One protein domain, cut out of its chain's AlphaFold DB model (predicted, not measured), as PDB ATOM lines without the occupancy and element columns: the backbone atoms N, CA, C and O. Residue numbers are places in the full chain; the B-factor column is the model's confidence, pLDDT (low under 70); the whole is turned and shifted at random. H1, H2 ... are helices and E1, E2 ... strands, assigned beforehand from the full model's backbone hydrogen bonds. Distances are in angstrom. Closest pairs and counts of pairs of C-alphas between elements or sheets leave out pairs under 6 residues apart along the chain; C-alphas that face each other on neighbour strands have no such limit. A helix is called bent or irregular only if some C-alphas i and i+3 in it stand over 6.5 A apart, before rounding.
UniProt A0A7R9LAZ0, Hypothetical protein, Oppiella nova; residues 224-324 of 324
ATOM      1  N   PHE A 224      16.535 122.447   9.451       95.06
ATOM      2  CA  PHE A 224      17.927 122.676   9.837       95.06
ATOM      3  C   PHE A 224      18.066 123.952  10.679       95.06
ATOM      4  O   PHE A 224      17.852 125.068  10.204       95.06
ATOM      5  N   ILE A 225      18.447 123.797  11.945       94.56
ATOM      6  CA  ILE A 225      18.565 124.875  12.930       94.56
ATOM      7  C   ILE A 225      20.035 125.029  13.329       94.56
ATOM      8  O   ILE A 225      20.603 124.217  14.062       94.56
ATOM      9  N   HIS A 226      20.657 126.114  12.877       93.44
ATOM     10  CA  HIS A 226      22.043 126.434  13.211       93.44
ATOM     11  C   HIS A 226      22.140 127.169  14.558       93.44
ATOM     12  O   HIS A 226      21.491 128.197  14.775       93.44
ATOM     13  N   LYS A 227      22.980 126.662  15.469       91.81
ATOM     14  CA  LYS A 227      23.288 127.283  16.769       91.81
ATOM     15  C   LYS A 227      24.798 127.249  17.017       91.81
ATOM     16  O   LYS A 227      25.355 126.230  17.413       91.81
ATOM     17  N   HIS A 228      25.463 128.390  16.829       90.12
ATOM     18  CA  HIS A 228      26.926 128.508  16.913       90.12
ATOM     19  C   HIS A 228      27.632 127.474  16.013       90.12
ATOM     20  O   HIS A 228      27.426 127.473  14.805       90.12
ATOM     21  N   LYS A 229      28.451 126.592  16.601       90.25
ATOM     22  CA  LYS A 229      29.171 125.509  15.914       90.25
ATOM     23  C   LYS A 229      28.336 124.230  15.737       90.25
ATOM     24  O   LYS A 229      28.853 123.251  15.206       90.25
ATOM     25  N   HIS A 230      27.091 124.215  16.216       89.88
ATOM     26  CA  HIS A 230      26.221 123.043  16.223       89.88
ATOM     27  C   HIS A 230      25.093 123.183  15.201       89.88
ATOM     28  O   HIS A 230      24.532 124.266  15.003       89.88
ATOM     29  N   LEU A 231      24.752 122.056  14.585       93.69
ATOM     30  CA  LEU A 231      23.585 121.897  13.732       93.69
ATOM     31  C   LEU A 231      22.585 120.991  14.446       93.69
ATOM     32  O   LEU A 231      22.932 119.880  14.840       93.69
ATOM     33  N   PHE A 232      21.351 121.464  14.576       93.62
ATOM     34  CA  PHE A 232      20.216 120.671  15.029       93.62
ATOM     35  C   PHE A 232      19.301 120.415  13.834       93.62
ATOM     36  O   PHE A 232      19.017 121.336  13.075       93.62
ATOM     37  N   ILE A 233      18.858 119.172  13.659       94.44
ATOM     38  CA  ILE A 233      17.882 118.800  12.631       94.44
ATOM     39  C   ILE A 233      16.587 118.461  13.364       94.44
ATOM     40  O   ILE A 233      16.525 117.449  14.062       94.44
ATOM     41  N   ASP A 234      15.588 119.333  13.257       93.88
ATOM     42  CA  ASP A 234      14.260 119.109  13.828       93.88
ATOM     43  C   ASP A 234      13.413 118.286  12.849       93.88
ATOM     44  O   ASP A 234      12.857 118.810  11.883       93.88
ATOM     45  N   ASP A 235      13.344 116.982  13.111       92.38
ATOM     46  CA  ASP A 235      12.485 116.019  12.413       92.38
ATOM     47  C   ASP A 235      11.497 115.354  13.389       92.38
ATOM     48  O   ASP A 235      11.290 114.141  13.395       92.38
ATOM     49  N   THR A 236      10.950 116.153  14.312       88.75
ATOM     50  CA  THR A 236      10.179 115.662  15.467       88.75
ATOM     51  C   THR A 236       8.674 115.514  15.222       88.75
ATOM     52  O   THR A 236       7.945 115.160  16.149       88.75
ATOM     53  N   TYR A 237       8.180 115.762  14.003       84.69
ATOM     54  CA  TYR A 237       6.739 115.752  13.716       84.69
ATOM     55  C   TYR A 237       6.105 114.364  13.862       84.69
ATOM     56  O   TYR A 237       5.067 114.216  14.502       84.69
ATOM     57  N   ASN A 238       6.695 113.351  13.225       81.38
ATOM     58  CA  ASN A 238       6.233 111.965  13.287       81.38
ATOM     59  C   ASN A 238       7.394 111.023  12.940       81.38
ATOM     60  O   ASN A 238       8.309 111.405  12.211       81.38
ATOM     61  N   ALA A 239       7.329 109.782  13.409       80.62
ATOM     62  CA  ALA A 239       8.319 108.757  13.139       80.62
ATOM     63  C   ALA A 239       7.641 107.454  12.717       80.62
ATOM     64  O   ALA A 239       6.663 107.021  13.315       80.62
ATOM     65  N   ASN A 240       8.215 106.800  11.714       82.62
ATOM     66  CA  ASN A 240       7.992 105.392  11.423       82.62
ATOM     67  C   ASN A 240       9.340 104.740  11.059       82.62
ATOM     68  O   ASN A 240      10.328 105.450  10.841       82.62
ATOM     69  N   PRO A 241       9.439 103.400  10.998       83.12
ATOM     70  CA  PRO A 241      10.720 102.743  10.740       83.12
ATOM     71  C   PRO A 241      11.374 103.161   9.413       83.12
ATOM     72  O   PRO A 241      12.601 103.198   9.322       83.12
ATOM     73  N   THR A 242      10.584 103.472   8.386       83.12
ATOM     74  CA  THR A 242      11.080 103.912   7.074       83.12
ATOM     75  C   THR A 242      11.628 105.338   7.152       83.12
ATOM     76  O   THR A 242      12.775 105.576   6.772       83.12
ATOM     77  N   SER A 243      10.871 106.272   7.735       85.00
ATOM     78  CA  SER A 243      11.286 107.672   7.877       85.00
ATOM     79  C   SER A 243      12.508 107.828   8.783       85.00
ATOM     80  O   SER A 243      13.378 108.642   8.494       85.00
ATOM     81  N   MET A 244      12.641 107.006   9.828       87.75
ATOM     82  CA  MET A 244      13.818 107.022  10.704       87.75
ATOM     83  C   MET A 244      15.103 106.602   9.982       87.75
ATOM     84  O   MET A 244      16.159 107.179  10.238       87.75
ATOM     85  N   ARG A 245      15.037 105.635   9.056       87.00
ATOM     86  CA  ARG A 245      16.201 105.270   8.228       87.00
ATOM     87  C   ARG A 245      16.577 106.405   7.275       87.00
ATOM     88  O   ARG A 245      17.746 106.775   7.224       87.00
ATOM     89  N   ALA A 246      15.591 107.021   6.625       87.06
ATOM     90  CA  ALA A 246      15.816 108.180   5.761       87.06
ATOM     91  C   ALA A 246      16.415 109.380   6.528       87.06
ATOM     92  O   ALA A 246      17.360 110.015   6.061       87.06
ATOM     93  N   ALA A 247      15.935 109.661   7.745       90.00
ATOM     94  CA  ALA A 247      16.502 110.699   8.607       90.00
ATOM     95  C   ALA A 247      17.966 110.399   8.987       90.00
ATOM     96  O   ALA A 247      18.804 111.304   9.034       90.00
ATOM     97  N   ALA A 248      18.306 109.125   9.208       89.75
ATOM     98  CA  ALA A 248      19.677 108.708   9.485       89.75
ATOM     99  C   ALA A 248      20.610 108.896   8.278       89.75
ATOM    100  O   ALA A 248      21.760 109.294   8.461       89.75
ATOM    101  N   GLU A 249      20.124 108.669   7.056       89.31
ATOM    102  CA  GLU A 249      20.870 108.956   5.823       89.31
ATOM    103  C   GLU A 249      21.133 110.457   5.661       89.31
ATOM    104  O   GLU A 249      22.263 110.856   5.372       89.31
ATOM    105  N   VAL A 250      20.137 111.306   5.940       91.38
ATOM    106  CA  VAL A 250      20.319 112.769   5.951       91.38
ATOM    107  C   VAL A 250      21.353 113.184   7.001       91.38
ATOM    108  O   VAL A 250      22.254 113.976   6.708       91.38
ATOM    109  N   LEU A 251      21.294 112.617   8.212       91.75
ATOM    110  CA  LEU A 251      22.296 112.869   9.253       91.75
ATOM    111  C   LEU A 251      23.697 112.391   8.830       91.75
ATOM    112  O   LEU A 251      24.705 113.044   9.125       91.75
ATOM    113  N   ALA A 252      23.784 111.271   8.108       88.50
ATOM    114  CA  ALA A 252      25.042 110.732   7.606       88.50
ATOM    115  C   ALA A 252      25.729 111.664   6.592       88.50
ATOM    116  O   ALA A 252      26.959 111.650   6.520       88.50
ATOM    117  N   GLN A 253      24.987 112.527   5.895       89.06
ATOM    118  CA  GLN A 253      25.545 113.526   4.973       89.06
ATOM    119  C   GLN A 253      26.107 114.776   5.676       89.06
ATOM    120  O   GLN A 253      26.817 115.567   5.053       89.06
ATOM    121  N   GLN A 254      25.839 114.960   6.974       90.25
ATOM    122  CA  GLN A 254      26.317 116.127   7.719       90.25
ATOM    123  C   GLN A 254      27.806 116.034   8.080       90.25
ATOM    124  O   GLN A 254      28.426 114.965   8.071       90.25
ATOM    125  N   GLN A 255      28.390 117.176   8.443       88.62
ATOM    126  CA  GLN A 255      29.761 117.259   8.948       88.62
ATOM    127  C   GLN A 255      29.809 117.200  10.482       88.62
ATOM    128  O   GLN A 255      28.826 117.474  11.163       88.62
ATOM    129  N   GLY A 256      30.983 116.873  11.029       88.88
ATOM    130  CA  GLY A 256      31.216 116.832  12.473       88.88
ATOM    131  C   GLY A 256      30.775 115.529  13.145       88.88
ATOM    132  O   GLY A 256      30.641 114.485  12.500       88.88
ATOM    133  N   ILE A 257      30.609 115.588  14.469       85.56
ATOM    134  CA  ILE A 257      30.131 114.462  15.279       85.56
ATOM    135  C   ILE A 257      28.617 114.349  15.097       85.56
ATOM    136  O   ILE A 257      27.886 115.309  15.316       85.56
ATOM    137  N   LYS A 258      28.162 113.160  14.706       85.81
ATOM    138  CA  LYS A 258      26.762 112.876  14.385       85.81
ATOM    139  C   LYS A 258      26.108 112.177  15.565       85.81
ATOM    140  O   LYS A 258      26.544 111.094  15.952       85.81
ATOM    141  N   VAL A 259      25.065 112.788  16.114       86.75
ATOM    142  CA  VAL A 259      24.268 112.229  17.209       86.75
ATOM    143  C   VAL A 259      22.814 112.218  16.762       86.75
ATOM    144  O   VAL A 259      22.261 113.264  16.445       86.75
ATOM    145  N   MET A 260      22.208 111.031  16.727       86.12
ATOM    146  CA  MET A 260      20.785 110.866  16.443       86.12
ATOM    147  C   MET A 260      20.051 110.649  17.765       86.12
ATOM    148  O   MET A 260      20.301 109.660  18.456       86.12
ATOM    149  N   VAL A 261      19.175 111.582  18.130       86.50
ATOM    150  CA  VAL A 261      18.317 111.466  19.315       86.50
ATOM    151  C   VAL A 261      16.940 111.028  18.841       86.50
ATOM    152  O   VAL A 261      16.291 111.755  18.098       86.50
ATOM    153  N   ILE A 262      16.517 109.832  19.245       84.81
ATOM    154  CA  ILE A 262      15.257 109.220  18.805       84.81
ATOM    155  C   ILE A 262      14.332 108.972  19.995       84.81
ATOM    156  O   ILE A 262      14.797 108.673  21.098       84.81
ATOM    157  N   GLY A 263      13.029 109.108  19.757       82.62
ATOM    158  CA  GLY A 263      11.973 108.692  20.678       82.62
ATOM    159  C   GLY A 263      11.379 107.337  20.292       82.62
ATOM    160  O   GLY A 263      11.814 106.709  19.326       82.62
ATOM    161  N   ASP A 264      10.367 106.908  21.044       83.44
ATOM    162  CA  ASP A 264       9.577 105.726  20.702       83.44
ATOM    163  C   ASP A 264       8.756 105.987  19.428       83.44
ATOM    164  O   ASP A 264       8.207 107.074  19.230       83.44
ATOM    165  N   ILE A 265       8.644 104.972  18.575       82.56
ATOM    166  CA  ILE A 265       7.759 104.974  17.411       82.56
ATOM    167  C   ILE A 265       6.390 104.451  17.851       82.56
ATOM    168  O   ILE A 265       6.268 103.316  18.324       82.56
ATOM    169  N   GLY A 266       5.365 105.290  17.697       77.75
ATOM    170  CA  GLY A 266       3.977 104.955  18.011       77.75
ATOM    171  C   GLY A 266       3.353 103.974  17.016       77.75
ATOM    172  O   GLY A 266       3.937 103.649  15.989       77.75
ATOM    173  N   GLU A 267       2.147 103.501  17.334       72.00
ATOM    174  CA  GLU A 267       1.273 102.755  16.409       72.00
ATOM    175  C   GLU A 267       1.824 101.416  15.871       72.00
ATOM    176  O   GLU A 267       1.170 100.777  15.064       72.00
ATOM    177  N   LEU A 268       2.959 100.914  16.379       72.00
ATOM    178  CA  LEU A 268       3.586  99.649  15.946       72.00
ATOM    179  C   LEU A 268       2.951  98.357  16.506       72.00
ATOM    180  O   LEU A 268       3.405  97.250  16.181       72.00
ATOM    181  N   GLY A 269       1.935  98.482  17.360       79.38
ATOM    182  CA  GLY A 269       1.228  97.351  17.963       79.38
ATOM    183  C   GLY A 269       2.153  96.329  18.640       79.38
ATOM    184  O   GLY A 269       3.191  96.675  19.209       79.38
ATOM    185  N   ASP A 270       1.800  95.048  18.533       81.62
ATOM    186  CA  ASP A 270       2.520  93.934  19.174       81.62
ATOM    187  C   ASP A 270       3.957  93.750  18.653       81.62
ATOM    188  O   ASP A 270       4.806  93.154  19.317       81.62
ATOM    189  N   THR A 271       4.268  94.298  17.473       79.00
ATOM    190  CA  THR A 271       5.608  94.207  16.870       79.00
ATOM    191  C   THR A 271       6.564  95.303  17.329       79.00
ATOM    192  O   THR A 271       7.733  95.288  16.934       79.00
ATOM    193  N   ALA A 272       6.115  96.232  18.183       81.00
ATOM    194  CA  ALA A 272       6.891  97.401  18.588       81.00
ATOM    195  C   ALA A 272       8.308  97.042  19.058       81.00
ATOM    196  O   ALA A 272       9.278  97.610  18.558       81.00
ATOM    197  N   ALA A 273       8.461  96.065  19.957       81.56
ATOM    198  CA  ALA A 273       9.774  95.673  20.476       81.56
ATOM    199  C   ALA A 273      10.713  95.143  19.375       81.56
ATOM    200  O   ALA A 273      11.883  95.525  19.311       81.56
ATOM    201  N   GLN A 274      10.195  94.298  18.480       83.50
ATOM    202  CA  GLN A 274      10.959  93.745  17.360       83.50
ATOM    203  C   GLN A 274      11.367  94.838  16.365       83.50
ATOM    204  O   GLN A 274      12.519  94.874  15.932       83.50
ATOM    205  N   GLN A 275      10.449  95.746  16.032       81.44
ATOM    206  CA  GLN A 275      10.694  96.852  15.106       81.44
ATOM    207  C   GLN A 275      11.747  97.825  15.649       81.44
ATOM    208  O   GLN A 275      12.684  98.163  14.927       81.44
ATOM    209  N   HIS A 276      11.672  98.207  16.930       84.75
ATOM    210  CA  HIS A 276      12.696  99.049  17.562       84.75
ATOM    211  C   HIS A 276      14.064  98.353  17.606       84.75
ATOM    212  O   HIS A 276      15.085  98.989  17.339       84.75
ATOM    213  N   TYR A 277      14.103  97.044  17.881       82.38
ATOM    214  CA  TYR A 277      15.345  96.267  17.839       82.38
ATOM    215  C   TYR A 277      15.971  96.249  16.435       82.38
ATOM    216  O   TYR A 277      17.162  96.529  16.277       82.38
ATOM    217  N   MET A 278      15.170  95.951  15.405       83.62
ATOM    218  CA  MET A 278      15.626  95.940  14.011       83.62
ATOM    219  C   MET A 278      16.100  97.324  13.568       83.62
ATOM    220  O   MET A 278      17.176  97.437  12.982       83.62
ATOM    221  N   LEU A 279      15.349  98.374  13.907       84.75
ATOM    222  CA  LEU A 279      15.728  99.749  13.607       84.75
ATOM    223  C   LEU A 279      17.061 100.113  14.270       84.75
ATOM    224  O   LEU A 279      17.961 100.591  13.588       84.75
ATOM    225  N   GLY A 280      17.233  99.833  15.565       83.31
ATOM    226  CA  GLY A 280      18.488 100.104  16.271       83.31
ATOM    227  C   GLY A 280      19.692  99.415  15.622       83.31
ATOM    228  O   GLY A 280      20.740 100.038  15.437       83.31
ATOM    229  N   ARG A 281      19.535  98.153  15.204       84.25
ATOM    230  CA  ARG A 281      20.565  97.405  14.461       84.25
ATOM    231  C   ARG A 281      20.923  98.076  13.128       84.25
ATOM    232  O   ARG A 281      22.108  98.195  12.799       84.25
ATOM    233  N   ASP A 282      19.920  98.497  12.364       80.44
ATOM    234  CA  ASP A 282      20.112  99.104  11.043       80.44
ATOM    235  C   ASP A 282      20.763 100.497  11.164       80.44
ATOM    236  O   ASP A 282      21.736 100.792  10.466       80.44
ATOM    237  N   LEU A 283      20.308 101.322  12.117       83.56
ATOM    238  CA  LEU A 283      20.835 102.670  12.374       83.56
ATOM    239  C   LEU A 283      22.310 102.660  12.786       83.56
ATOM    240  O   LEU A 283      23.103 103.467  12.296       83.56
ATOM    241  N   VAL A 284      22.697 101.723  13.656       77.44
ATOM    242  CA  VAL A 284      24.105 101.532  14.035       77.44
ATOM    243  C   VAL A 284      24.952 101.227  12.799       77.44
ATOM    244  O   VAL A 284      26.051 101.756  12.668       77.44
ATOM    245  N   SER A 285      24.443 100.427  11.863       72.75
ATOM    246  CA  SER A 285      25.180 100.075  10.645       72.75
ATOM    247  C   SER A 285      25.350 101.280   9.709       72.75
ATOM    248  O   SER A 285      26.461 101.527   9.238       72.75
ATOM    249  N   LEU A 286      24.289 102.070   9.508       68.31
ATOM    250  CA  LEU A 286      24.296 103.277   8.669       68.31
ATOM    251  C   LEU A 286      25.250 104.356   9.201       68.31
ATOM    252  O   LEU A 286      26.059 104.906   8.453       68.31
ATOM    253  N   LEU A 287      25.216 104.626  10.508       64.31
ATOM    254  CA  LEU A 287      26.054 105.662  11.120       64.31
ATOM    255  C   LEU A 287      27.524 105.227  11.275       64.31
ATOM    256  O   LEU A 287      28.419 106.076  11.270       64.31
ATOM    257  N   LEU A 288      27.801 103.919  11.363       51.12
ATOM    258  CA  LEU A 288      29.166 103.374  11.422       51.12
ATOM    259  C   LEU A 288      29.839 103.213  10.047       51.12
ATOM    260  O   LEU A 288      31.061 103.035   9.997       51.12
ATOM    261  N   LEU A 289      29.098 103.307   8.939       43.66
ATOM    262  CA  LEU A 289      29.650 103.194   7.580       43.66
ATOM    263  C   LEU A 289      30.568 104.370   7.181       43.66
ATOM    264  O   LEU A 289      31.345 104.243   6.236       43.66
ATOM    265  N   HIS A 290      30.634 105.450   7.971       45.00
ATOM    266  CA  HIS A 290      31.736 106.421   7.909       45.00
ATOM    267  C   HIS A 290      32.859 106.046   8.893       45.00
ATOM    268  O   HIS A 290      32.955 106.541  10.016       45.00
ATOM    269  N   LYS A 291      33.748 105.168   8.416       36.03
ATOM    270  CA  LYS A 291      34.876 104.477   9.081       36.03
ATOM    271  C   LYS A 291      35.958 105.340   9.780       36.03
ATOM    272  O   LYS A 291      37.064 104.852   9.975       36.03
ATOM    273  N   LYS A 292      35.694 106.597  10.165       39.66
ATOM    274  CA  LYS A 292      36.663 107.485  10.851       39.66
ATOM    275  C   LYS A 292      36.390 107.742  12.338       39.66
ATOM    276  O   LYS A 292      37.262 108.267  13.015       39.66
ATOM    277  N   VAL A 293      35.227 107.368  12.873       42.16
ATOM    278  CA  VAL A 293      34.877 107.685  14.278       42.16
ATOM    279  C   VAL A 293      35.347 106.609  15.269       42.16
ATOM    280  O   VAL A 293      35.571 106.897  16.441       42.16
ATOM    281  N   ARG A 294      35.577 105.372  14.805       36.66
ATOM    282  CA  ARG A 294      35.883 104.234  15.691       36.66
ATOM    283  C   ARG A 294      37.282 104.273  16.320       36.66
ATOM    284  O   ARG A 294      37.490 103.613  17.327       36.66
ATOM    285  N   GLU A 295      38.212 105.052  15.770       35.97
ATOM    286  CA  GLU A 295      39.564 105.204  16.334       35.97
ATOM    287  C   GLU A 295      39.671 106.349  17.357       35.97
ATOM    288  O   GLU A 295      40.647 106.407  18.097       35.97
ATOM    289  N   ALA A 296      38.667 107.232  17.458       38.12
ATOM    290  CA  ALA A 296      38.732 108.417  18.320       38.12
ATOM    291  C   ALA A 296      37.946 108.298  19.638       38.12
ATOM    292  O   ALA A 296      38.178 109.085  20.552       38.12
ATOM    293  N   LEU A 297      37.020 107.342  19.770       35.84
ATOM    294  CA  LEU A 297      36.132 107.261  20.933       35.84
ATOM    295  C   LEU A 297      36.102 105.848  21.516       35.84
ATOM    296  O   LEU A 297      35.407 104.960  21.035       35.84
ATOM    297  N   ASN A 298      36.819 105.676  22.626       30.83
ATOM    298  CA  ASN A 298      36.801 104.484  23.479       30.83
ATOM    299  C   ASN A 298      35.529 104.423  24.360       30.83
ATOM    300  O   ASN A 298      35.583 104.055  25.532       30.83
ATOM    301  N   MET A 299      34.371 104.829  23.828       35.59
ATOM    302  CA  MET A 299      33.108 104.874  24.568       35.59
ATOM    303  C   MET A 299      31.962 104.263  23.760       35.59
ATOM    304  O   MET A 299      31.682 104.647  22.628       35.59
ATOM    305  N   SER A 300      31.275 103.312  24.392       31.61
ATOM    306  CA  SER A 300      29.974 102.789  23.976       31.61
ATOM    307  C   SER A 300      28.975 103.941  23.793       31.61
ATOM    308  O   SER A 300      28.618 104.603  24.766       31.61
ATOM    309  N   MET A 301      28.495 104.167  22.565       36.94
ATOM    310  CA  MET A 301      27.564 105.251  22.194       36.94
ATOM    311  C   MET A 301      26.140 105.128  22.783       36.94
ATOM    312  O   MET A 301      25.261 105.906  22.431       36.94
ATOM    313  N   SER A 302      25.875 104.193  23.700       36.44
ATOM    314  CA  SER A 302      24.539 103.990  24.284       36.44
ATOM    315  C   SER A 302      24.204 104.872  25.500       36.44
ATOM    316  O   SER A 302      23.174 104.651  26.130       36.44
ATOM    317  N   PHE A 303      25.033 105.857  25.876       40.91
ATOM    318  CA  PHE A 303      25.017 106.366  27.260       40.91
ATOM    319  C   PHE A 303      25.008 107.887  27.486       40.91
ATOM    320  O   PHE A 303      25.406 108.328  28.562       40.91
ATOM    321  N   LEU A 304      24.513 108.715  26.559       41.56
ATOM    322  CA  LEU A 304      24.431 110.166  26.829       41.56
ATOM    323  C   LEU A 304      23.251 110.576  27.733       41.56
ATOM    324  O   LEU A 304      23.354 111.572  28.447       41.56
ATOM    325  N   PHE A 305      22.165 109.791  27.780       45.91
ATOM    326  CA  PHE A 305      20.922 110.240  28.423       45.91
ATOM    327  C   PHE A 305      20.366 109.389  29.567       45.91
ATOM    328  O   PHE A 305      19.364 109.802  30.121       45.91
ATOM    329  N   LYS A 306      20.973 108.261  29.976       41.62
ATOM    330  CA  LYS A 306      20.554 107.459  31.164       41.62
ATOM    331  C   LYS A 306      19.024 107.432  31.441       41.62
ATOM    332  O   LYS A 306      18.590 107.643  32.568       41.62
ATOM    333  N   GLY A 307      18.196 107.175  30.426       43.59
ATOM    334  CA  GLY A 307      16.739 107.078  30.601       43.59
ATOM    335  C   GLY A 307      15.994 108.402  30.847       43.59
ATOM    336  O   GLY A 307      14.823 108.365  31.219       43.59
ATOM    337  N   SER A 308      16.625 109.559  30.632       48.00
ATOM    338  CA  SER A 308      15.954 110.860  30.623       48.00
ATOM    339  C   SER A 308      14.927 110.929  29.492       48.00
ATOM    340  O   SER A 308      15.240 110.638  28.337       48.00
ATOM    341  N   ARG A 309      13.701 111.341  29.824       49.88
ATOM    342  CA  ARG A 309      12.638 111.666  28.865       49.88
ATOM    343  C   ARG A 309      12.475 113.181  28.807       49.88
ATOM    344  O   ARG A 309      12.400 113.822  29.852       49.88
ATOM    345  N   TYR A 310      12.382 113.734  27.602       60.53
ATOM    346  CA  TYR A 310      12.158 115.162  27.374       60.53
ATOM    347  C   TYR A 310      10.796 115.347  26.717       60.53
ATOM    348  O   TYR A 310      10.476 114.655  25.756       60.53
ATOM    349  N   THR A 311       9.996 116.279  27.230       57.56
ATOM    350  CA  THR A 311       8.685 116.628  26.656       57.56
ATOM    351  C   THR A 311       8.744 117.858  25.748       57.56
ATOM    352  O   THR A 311       7.793 118.116  25.015       57.56
ATOM    353  N   HIS A 312       9.849 118.614  25.774       67.12
ATOM    354  CA  HIS A 312      10.027 119.840  24.997       67.12
ATOM    355  C   HIS A 312      11.412 119.900  24.343       67.12
ATOM    356  O   HIS A 312      12.431 119.640  24.988       67.12
ATOM    357  N   MET A 313      11.443 120.300  23.066       64.62
ATOM    358  CA  MET A 313      12.670 120.409  22.269       64.62
ATOM    359  C   MET A 313      13.666 121.407  22.866       64.62
ATOM    360  O   MET A 313      14.858 121.136  22.885       64.62
ATOM    361  N   GLU A 314      13.193 122.526  23.415       71.69
ATOM    362  CA  GLU A 314      14.054 123.540  24.040       71.69
ATOM    363  C   GLU A 314      14.839 122.970  25.228       71.69
ATOM    364  O   GLU A 314      16.036 123.217  25.356       71.69
ATOM    365  N   THR A 315      14.189 122.144  26.055       71.50
ATOM    366  CA  THR A 315      14.827 121.478  27.198       71.50
ATOM    367  C   THR A 315      15.851 120.443  26.740       71.50
ATOM    368  O   THR A 315      16.944 120.378  27.301       71.50
ATOM    369  N   LEU A 316      15.527 119.668  25.699       70.75
ATOM    370  CA  LEU A 316      16.465 118.722  25.092       70.75
ATOM    371  C   LEU A 316      17.688 119.448  24.509       70.75
ATOM    372  O   LEU A 316      18.820 119.028  24.737       70.75
ATOM    373  N   MET A 317      17.472 120.544  23.778       67.44
ATOM    374  CA  MET A 317      18.548 121.337  23.184       67.44
ATOM    375  C   MET A 317      19.448 121.970  24.249       67.44
ATOM    376  O   MET A 317      20.663 121.963  24.079       67.44
ATOM    377  N   ALA A 318      18.879 122.488  25.340       74.38
ATOM    378  CA  ALA A 318      19.655 123.053  26.442       74.38
ATOM    379  C   ALA A 318      20.559 121.998  27.104       74.38
ATOM    380  O   ALA A 318      21.759 122.221  27.233       74.38
ATOM    381  N   ASP A 319      20.015 120.821  27.431       70.00
ATOM    382  CA  ASP A 319      20.788 119.734  28.052       70.00
ATOM    383  C   ASP A 319      21.841 119.140  27.095       70.00
ATOM    384  O   ASP A 319      22.943 118.783  27.511       70.00
ATOM    385  N   LEU A 320      21.550 119.085  25.788       66.56
ATOM    386  CA  LEU A 320      22.540 118.729  24.765       66.56
ATOM    387  C   LEU A 320      23.706 119.724  24.728       66.56
ATOM    388  O   LEU A 320      24.857 119.302  24.671       66.56
ATOM    389  N   MET A 321      23.418 121.026  24.774       69.75
ATOM    390  CA  MET A 321      24.439 122.081  24.747       69.75
ATOM    391  C   MET A 321      25.304 122.111  26.014       69.75
ATOM    392  O   MET A 321      26.442 122.563  25.948       69.75
ATOM    393  N   GLU A 322      24.797 121.643  27.160       68.69
ATOM    394  CA  GLU A 322      25.599 121.503  28.385       68.69
ATOM    395  C   GLU A 322      26.543 120.290  28.349       68.69
ATOM    396  O   GLU A 322      27.583 120.295  29.009       68.69
ATOM    397  N   LYS A 323      26.190 119.241  27.594       61.81
ATOM    398  CA  LYS A 323      26.902 117.951  27.583       61.81
ATOM    399  C   LYS A 323      27.890 117.766  26.425       61.81
ATOM    400  O   LYS A 323      28.673 116.814  26.477       61.81
ATOM    401  N   VAL A 324      27.844 118.618  25.395       53.41
ATOM    402  CA  VAL A 324      28.640 118.531  24.147       53.41
ATOM    403  C   VAL A 324      29.535 119.754  23.973       53.41
ATOM    404  O   VAL A 324      30.718 119.573  23.602       53.41
TER     405      VAL A 324
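What this domain is: This is residues 224 to 324 of the 324 residues of the protein "Hypothetical protein" of Oppiella nova (UniProt A0A7R9LAZ0). A small strand hairpin, E1 and E2, and two helices, H1 and H2, side by side and running the same way, surround an unnamed stretch, residues 253 to 268, part of which passes through the middle. A long loop, residues 289 to 312, leads from H2 to H3, which touches no helix; its residues 294 to 300 stick out. The printed part has 101 residues, with two named strands and then three named helices, E1 E2 H1 H2 H3; the two-stranded sheet is antiparallel and the class mostly helix. It is compact, with a radius of gyration of the C-alphas of 14.2 A and spans of 41 by 32 by 25 A.

Where its parts are: Find C-alpha 224 at (17.927, 122.676, 9.837), where E1, residues 224 to 227, begins; E2 is residues 230 to 234. H1, residues 241 to 252, covers 16.7 A. H2, residues 269 to 288, covers 29.3 A from (1.228, 97.351, 17.963); it is irregular, with C-alphas 270 and 273 7.6 A apart, and has a kink of 31 degrees near residue 276. H3, residues 313 to 323, covers 15.4 A and ends at (26.902, 117.951, 27.583).

How they stand to each other: In the hairpin E1 and E2, look for N 225 and O 232, 2.8 A apart and within hydrogen-bond range. H1 and H2 touch at a shallow tilt of 17 degrees; their closest C-alphas, of Ala 252 and Leu 287, are 6.3 A apart. H3 is apart from E2, but only just, at 8.4 A. Every O i to N i+4 pair is within hydrogen-bond range in H1 and H3, and 14 of 16 in H2.

The domain as a whole: The C-alphas farthest apart, of His 228 and Asp 270, are 42.4 A apart. The printed part has no cut. The links H1 to H2 and H2 to H3 are long. Mean pLDDT of the printed part is 72.6; residues 286 to 313, 317 and 320 to 324 are under 70.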